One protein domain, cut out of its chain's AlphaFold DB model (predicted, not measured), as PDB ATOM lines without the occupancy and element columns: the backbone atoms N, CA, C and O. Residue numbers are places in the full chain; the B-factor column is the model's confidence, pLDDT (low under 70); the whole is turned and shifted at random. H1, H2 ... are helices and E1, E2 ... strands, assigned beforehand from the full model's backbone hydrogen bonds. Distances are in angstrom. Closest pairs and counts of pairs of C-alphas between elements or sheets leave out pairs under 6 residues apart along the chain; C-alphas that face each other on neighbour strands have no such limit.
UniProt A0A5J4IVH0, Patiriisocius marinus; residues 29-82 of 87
ATOM      1  N   ILE A  29      35.039  73.795 107.234       92.81
ATOM      2  CA  ILE A  29      33.741  73.749 107.915       92.81
ATOM      3  C   ILE A  29      33.835  72.981 109.230       92.81
ATOM      4  O   ILE A  29      34.496  71.948 109.314       92.81
ATOM      5  N   ILE A  30      33.158  73.492 110.253       95.38
ATOM      6  CA  ILE A  30      32.796  72.752 111.461       95.38
ATOM      7  C   ILE A  30      31.294  72.527 111.389       95.38
ATOM      8  O   ILE A  30      30.544  73.485 111.221       95.38
ATOM      9  N   VAL A  31      30.854  71.279 111.526       96.25
ATOM     10  CA  VAL A  31      29.432  70.927 111.517       96.25
ATOM     11  C   VAL A  31      29.024  70.467 112.910       96.25
ATOM     12  O   VAL A  31      29.537  69.474 113.419       96.25
ATOM     13  N   ILE A  32      28.080  71.183 113.507       97.06
ATOM     14  CA  ILE A  32      27.331  70.760 114.687       97.06
ATOM     15  C   ILE A  32      26.045  70.142 114.152       97.06
ATOM     16  O   ILE A  32      25.239  70.839 113.545       97.06
ATOM     17  N   SER A  33      25.865  68.835 114.325       96.31
ATOM     18  CA  SER A  33      24.704  68.110 113.801       96.31
ATOM     19  C   SER A  33      23.841  67.613 114.950       96.31
ATOM     20  O   SER A  33      24.298  66.796 115.749       96.31
ATOM     21  N   THR A  34      22.593  68.072 115.027       96.50
ATOM     22  CA  THR A  34      21.619  67.628 116.040       96.50
ATOM     23  C   THR A  34      20.227  67.484 115.435       96.50
ATOM     24  O   THR A  34      19.932  68.156 114.458       96.50
ATOM     25  N   PRO A  35      19.321  66.664 116.000       94.06
ATOM     26  CA  PRO A  35      17.984  66.483 115.422       94.06
ATOM     27  C   PRO A  35      17.173  67.785 115.305       94.06
ATOM     28  O   PRO A  35      16.457  67.979 114.324       94.06
ATOM     29  N   THR A  36      17.306  68.685 116.287       93.88
ATOM     30  CA  THR A  36      16.615  69.984 116.363       93.88
ATOM     31  C   THR A  36      17.582  71.101 116.769       93.88
ATOM     32  O   THR A  36      18.712  70.835 117.198       93.88
ATOM     33  N   PHE A  37      17.139  72.359 116.671       92.50
ATOM     34  CA  PHE A  37      17.926  73.524 117.093       92.50
ATOM     35  C   PHE A  37      18.023  73.693 118.621       92.50
ATOM     36  O   PHE A  37      18.848  74.478 119.088       92.50
ATOM     37  N   GLU A  38      17.236  72.937 119.392       93.31
ATOM     38  CA  GLU A  38      17.066  73.088 120.846       93.31
ATOM     39  C   GLU A  38      18.030  72.229 121.689       93.31
ATOM     40  O   GLU A  38      17.865  72.118 122.901       93.31
ATOM     41  N   SER A  39      19.053  71.608 121.088       95.00
ATOM     42  CA  SER A  39      20.039  70.824 121.850       95.00
ATOM     43  C   SER A  39      20.902  71.719 122.748       95.00
ATOM     44  O   SER A  39      21.595  72.625 122.273       95.00
ATOM     45  N   SER A  40      20.920  71.406 124.046       95.50
ATOM     46  CA  SER A  40      21.789  72.040 125.043       95.50
ATOM     47  C   SER A  40      23.271  71.851 124.725       95.50
ATOM     48  O   SER A  40      24.060  72.783 124.858       95.50
ATOM     49  N   GLU A  41      23.658  70.671 124.246       96.19
ATOM     50  CA  GLU A  41      25.030  70.354 123.853       96.19
ATOM     51  C   GLU A  41      25.458  71.192 122.644       96.19
ATOM     52  O   GLU A  41      26.553  71.758 122.640       96.19
ATOM     53  N   ALA A  42      24.581  71.340 121.644       95.56
ATOM     54  CA  ALA A  42      24.836  72.203 120.493       95.56
ATOM     55  C   ALA A  42      24.938  73.679 120.892       95.56
ATOM     56  O   ALA A  42      25.779  74.403 120.359       95.56
ATOM     57  N   ALA A  43      24.107  74.138 121.834       95.19
ATOM     58  CA  ALA A  43      24.190  75.494 122.366       95.19
ATOM     59  C   ALA A  43      25.531  75.740 123.078       95.19
ATOM     60  O   ALA A  43      26.174  76.761 122.832       95.19
ATOM     61  N   LEU A  44      26.003  74.782 123.884       97.06
ATOM     62  CA  LEU A  44      27.306  74.862 124.548       97.06
ATOM     63  C   LEU A  44      28.461  74.902 123.540       97.06
ATOM     64  O   LEU A  44      29.315  75.785 123.630       97.06
ATOM     65  N   GLN A  45      28.465  74.015 122.540       96.38
ATOM     66  CA  GLN A  45      29.484  74.016 121.481       96.38
ATOM     67  C   GLN A  45      29.491  75.332 120.695       96.38
ATOM     68  O   GLN A  45      30.558  75.904 120.469       96.38
ATOM     69  N   LYS A  46      28.310  75.854 120.335       95.75
ATOM     70  CA  LYS A  46      28.182  77.162 119.679       95.75
ATOM     71  C   LYS A  46      28.718  78.285 120.556       95.75
ATOM     72  O   LYS A  46      29.474  79.108 120.055       95.75
ATOM     73  N   SER A  47      28.397  78.290 121.850       95.75
ATOM     74  CA  SER A  47      28.891  79.317 122.773       95.75
ATOM     75  C   SER A  47      30.419  79.313 122.871       95.75
ATOM     76  O   SER A  47      31.035  80.369 122.783       95.75
ATOM     77  N   TYR A  48      31.045  78.131 122.939       96.81
ATOM     78  CA  TYR A  48      32.500  78.008 122.927       96.81
ATOM     79  C   TYR A  48      33.098  78.542 121.621       96.81
ATOM     80  O   TYR A  48      33.975  79.403 121.651       96.81
ATOM     81  N   LEU A  49      32.582  78.114 120.465       96.56
ATOM     82  CA  LEU A  49      33.055  78.599 119.163       96.56
ATOM     83  C   LEU A  49      32.847  80.112 118.988       96.56
ATOM     84  O   LEU A  49      33.671  80.771 118.358       96.56
ATOM     85  N   GLN A  50      31.790  80.678 119.573       96.06
ATOM     86  CA  GLN A  50      31.505  82.111 119.518       96.06
ATOM     87  C   GLN A  50      32.538  82.940 120.293       96.06
ATOM     88  O   GLN A  50      32.829  84.072 119.909       96.06
ATOM     89  N   THR A  51      33.154  82.380 121.338       97.56
ATOM     90  CA  THR A  51      34.287  83.035 122.017       97.56
ATOM     91  C   THR A  51      35.560  83.073 121.164       97.56
ATOM     92  O   THR A  51      36.481  83.823 121.471       97.56
ATOM     93  N   GLU A  52      35.601  82.316 120.065       96.94
ATOM     94  CA  GLU A  52      36.772  82.128 119.204       96.94
ATOM     95  C   GLU A  52      36.564  82.674 117.776       96.94
ATOM     96  O   GLU A  52      37.290  82.305 116.851       96.94
ATOM     97  N   VAL A  53      35.586  83.571 117.575       95.06
ATOM     98  CA  VAL A  53      35.186  84.115 116.256       95.06
ATOM     99  C   VAL A  53      36.371  84.625 115.434       95.06
ATOM    100  O   VAL A  53      36.483  84.292 114.256       95.06
ATOM    101  N   GLU A  54      37.280  85.390 116.041       94.50
ATOM    102  CA  GLU A  54      38.455  85.932 115.343       94.50
ATOM    103  C   GLU A  54      39.375  84.810 114.847       94.50
ATOM    104  O   GLU A  54      39.761  84.774 113.678       94.50
ATOM    105  N   LYS A  55      39.642  83.817 115.702       94.62
ATOM    106  CA  LYS A  55      40.482  82.659 115.371       94.62
ATOM    107  C   LYS A  55      39.858  81.780 114.287       94.62
ATOM    108  O   LYS A  55      40.598  81.170 113.504       94.62
ATOM    109  N   LEU A  56      38.529  81.688 114.248       94.19
ATOM    110  CA  LEU A  56      37.786  80.997 113.194       94.19
ATOM    111  C   LEU A  56      37.890  81.764 111.868       94.19
ATOM    112  O   LEU A  56      38.207  81.158 110.841       94.19
ATOM    113  N   ALA A  57      37.725  83.090 111.899       91.94
ATOM    114  CA  ALA A  57      37.826  83.958 110.728       91.94
ATOM    115  C   ALA A  57      39.233  83.944 110.103       91.94
ATOM    116  O   ALA A  57      39.360  83.720 108.897       91.94
ATOM    117  N   GLU A  58      40.293  84.073 110.909       92.44
ATOM    118  CA  GLU A  58      41.695  83.970 110.460       92.44
ATOM    119  C   GLU A  58      41.976  82.652 109.728       92.44
ATOM    120  O   GLU A  58      42.738  82.588 108.761       92.44
ATOM    121  N   ARG A  59      41.327  81.574 110.177       90.94
ATOM    122  CA  ARG A  59      41.463  80.235 109.604       90.94
ATOM    123  C   ARG A  59      40.466  79.966 108.475       90.94
ATOM    124  O   ARG A  59      40.475  78.851 107.949       90.94
ATOM    125  N   LYS A  60      39.646  80.937 108.065       91.38
ATOM    126  CA  LYS A  60      38.572  80.749 107.075       91.38
ATOM    127  C   LYS A  60      37.642  79.583 107.444       91.38
ATOM    128  O   LYS A  60      37.254  78.805 106.573       91.38
ATOM    129  N   ILE A  61      37.345  79.416 108.734       93.19
ATOM    130  CA  ILE A  61      36.441  78.375 109.229       93.19
ATOM    131  C   ILE A  61      35.018  78.931 109.283       93.19
ATOM    132  O   ILE A  61      34.790  79.989 109.862       93.19
ATOM    133  N   LYS A  62      34.072  78.194 108.703       93.56
ATOM    134  CA  LYS A  62      32.630  78.410 108.825       93.56
ATOM    135  C   LYS A  62      32.032  77.401 109.792       93.56
ATOM    136  O   LYS A  62      32.392  76.223 109.754       93.56
ATOM    137  N   VAL A  63      31.114  77.845 110.639       96.12
ATOM    138  CA  VAL A  63      30.392  76.953 111.557       96.12
ATOM    139  C   VAL A  63      29.005  76.701 110.989       96.12
ATOM    140  O   VAL A  63      28.296  77.638 110.671       96.12
ATOM    141  N   TYR A  64      28.602  75.449 110.842       96.25
ATOM    142  CA  TYR A  64      27.250  75.086 110.435       96.25
ATOM    143  C   TYR A  64      26.563  74.387 111.596       96.25
ATOM    144  O   TYR A  64      27.112  73.434 112.148       96.25
ATOM    145  N   HIS A  65      25.355  74.820 111.951       96.25
ATOM    146  CA  HIS A  65      24.474  74.026 112.806       96.25
ATOM    147  C   HIS A  65      23.392  73.415 111.936       96.25
ATOM    148  O   HIS A  65      22.518  74.128 111.461       96.25
ATOM    149  N   VAL A  66      23.478  72.111 111.704       95.62
ATOM    150  CA  VAL A  66      22.571  71.364 110.833       95.62
ATOM    151  C   VAL A  66      21.586  70.568 111.679       95.62
ATOM    152  O   VAL A  66      21.960  69.947 112.677       95.62
ATOM    153  N   THR A  67      20.327  70.589 111.255       94.31
ATOM    154  CA  THR A  67      19.213  69.859 111.856       94.31
ATOM    155  C   THR A  67      18.347  69.207 110.789       94.31
ATOM    156  O   THR A  67      18.516  69.463 109.596       94.31
ATOM    157  N   ASN A  68      17.371  68.405 111.214       92.44
ATOM    158  CA  ASN A  68      16.436  67.758 110.293       92.44
ATOM    159  C   ASN A  68      15.567  68.762 109.517       92.44
ATOM    160  O   ASN A  68      15.042  68.426 108.462       92.44
ATOM    161  N   THR A  69      15.393  69.983 110.033       91.31
ATOM    162  CA  THR A  69      14.523  71.002 109.427       91.31
ATOM    163  C   THR A  69      15.290  72.062 108.641       91.31
ATOM    164  O   THR A  69      14.680  72.855 107.938       91.31
ATOM    165  N   GLY A  70      16.616  72.115 108.750       93.25
ATOM    166  CA  GLY A  70      17.418  73.158 108.119       93.25
ATOM    167  C   GLY A  70      18.759  73.357 108.803       93.25
ATOM    168  O   GLY A  70      19.176  72.551 109.635       93.25
ATOM    169  N   TYR A  71      19.433  74.449 108.470       95.06
ATOM    170  CA  TYR A  71      20.742  74.777 109.009       95.06
ATOM    171  C   TYR A  71      20.908  76.274 109.263       95.06
ATOM    172  O   TYR A  71      20.247  77.099 108.640       95.06
ATOM    173  N   THR A  72      21.821  76.629 110.161       95.12
ATOM    174  CA  THR A  72      22.331  77.999 110.300       95.12
ATOM    175  C   THR A  72      23.806  78.041 109.927       95.12
ATOM    176  O   THR A  72      24.507  77.025 109.999       95.12
ATOM    177  N   VAL A  73      24.278  79.223 109.532       94.56
ATOM    178  CA  VAL A  73      25.685  79.469 109.198       94.56
ATOM    179  C   VAL A  73      26.272  80.483 110.171       94.56
ATOM    180  O   VAL A  73      25.666  81.505 110.490       94.56
ATOM    181  N   ASP A  74      27.474  80.175 110.632       93.50
ATOM    182  CA  ASP A  74      28.203  80.837 111.697       93.50
ATOM    183  C   ASP A  74      27.326  80.998 112.951       93.50
ATOM    184  O   ASP A  74      26.741  80.033 113.444       93.50
ATOM    185  N   PHE A  75      27.232  82.216 113.472       91.69
ATOM    186  CA  PHE A  75      26.426  82.550 114.647       91.69
ATOM    187  C   PHE A  75      25.173  83.350 114.263       91.69
ATOM    188  O   PHE A  75      24.627  84.078 115.091       91.69
ATOM    189  N   ASN A  76      24.731  83.245 113.002       88.56
ATOM    190  CA  ASN A  76      23.475  83.836 112.547       88.56
ATOM    191  C   ASN A  76      22.283  83.007 113.066       88.56
ATOM    192  O   ASN A  76      22.343  81.778 113.125       88.56
ATOM    193  N   SER A  77      21.205  83.690 113.446       86.00
ATOM    194  CA  SER A  77      19.939  83.090 113.873       86.00
ATOM    195  C   SER A  77      19.001  82.751 112.711       86.00
ATOM    196  O   SER A  77      17.993  82.081 112.925       86.00
ATOM    197  N   GLU A  78      19.307  83.201 111.493       91.75
ATOM    198  CA  GLU A  78      18.533  82.874 110.299       91.75
ATOM    199  C   GLU A  78      18.641  81.380 109.963       91.75
ATOM    200  O   GLU A  78      19.719  80.863 109.655       91.75
ATOM    201  N   ILE A  79      17.500  80.691 110.025       90.19
ATOM    202  CA  ILE A  79      17.378  79.279 109.666       90.19
ATOM    203  C   ILE A  79      17.168  79.176 108.159       90.19
ATOM    204  O   ILE A  79      16.148  79.612 107.624       90.19
ATOM    205  N   LEU A  80      18.116  78.532 107.491       89.69
ATOM    206  CA  LEU A  80      18.048  78.199 106.079       89.69
ATOM    207  C   LEU A  80      17.473  76.791 105.931       89.69
ATOM    208  O   LEU A  80      17.984  75.823 106.494       89.69
ATOM    209  N   MET A  81      16.384  76.671 105.177       83.25
ATOM    210  CA  MET A  81      15.739  75.379 104.951       83.25
ATOM    211  C   MET A  81      16.585  74.532 104.000       83.25
ATOM    212  O   MET A  81      17.083  75.022 102.982       83.25
ATOM    213  N   SER A  82      16.738  73.248 104.322       65.19
ATOM    214  CA  SER A  82      17.339  72.288 103.397       65.19
ATOM    215  C   SER A  82      16.387  72.098 102.218       65.19
ATOM    216  O   SER A  82      15.272  71.619 102.401       65.19
TER     217      SER A  82
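AT A GLANCE: This is residues 29 to 82 of the 87 residues of a protein of Patiriisocius marinus (UniProt A0A5J4IVH0). A small three-stranded sheet has the helix H1 lying along one face, over E1 and E2, while the short helix H2 sits near the end of the sheet where E2 begins. The last residues, 74 to 82, have no named element and loop round on the E3 side of the sheet. The printed part has 54 residues with two named helices and three named strands, in the order E1, H1, H2, E2, E3; the sheet runs E1, E2, E3 and is mixed, and the class is mixed, helices and strands. The whole is compact, with a radius of gyration of the C-alphas of 10.7 A, and its C-alphas span 30 by 21 by 16 A.

HOW THE PARTS SIT: E1, residues 29 to 33, is an edge strand, parallel to the inner strand E2, residues 61 to 67, at 21 degrees between their directions. N 30 and O 62 are within hydrogen-bond range at 2.9 A, and N 64 and O 30 at 2.8 A. H1, residues 40 to 50, is on the sheet at a height over the sheet of 10.1 A. It lies over E1 and E2 and runs along the strands, at 8 degrees to E1 on the local plane. The closest C-alphas of E1 and H1 are those of Ile 32 and Ala 42, 6.5 A apart. H2, residues 53 to 58, is close to H1 but not clearly touching: their closest C-alphas, those of Leu 49 and Leu 56, are 8.0 A apart. The two run the same way at a steep tilt of 54 degrees. H2 is also on the sheet; its closest C-alphas with E2 are those of Leu 56 and Lys 62, 7.2 A apart. Helices on one face of a sheet make two layers, here H1 and H2 with the sheet. E1, H1, H2 and E2 form a strand-helix-strand unit, two parallel neighbour strands with helices between, whose crossover is right-handed. E2 and the edge strand E3, residues 70 to 73, are an antiparallel hairpin at 160 degrees, with N 67 and O 70 at 2.8 A and N 72 and O 65 at 2.9 A, both within hydrogen-bond range. In H1 and H2 every O i to N i+4 pair is within hydrogen-bond range.

IN THESE COORDINATES: E1 begins at C-alpha 29 (33.741, 73.749, 107.915) and measures 12.2 A. H1 measures 15.0 A from C-alpha 40 (21.789, 72.040, 125.043), and H2 8.7 A. E2 measures 19.4 A, and E3 10.5 A, ending at C-alpha 73 (25.685, 79.469, 109.198).

THE WHOLE: The two C-alphas farthest apart, those of Glu 58 and Thr 69, are 30.1 A apart. The printed part has no cut and no long link between named elements. The mean pLDDT of the printed part is 93.4, and residue 82 is the one residue under 70.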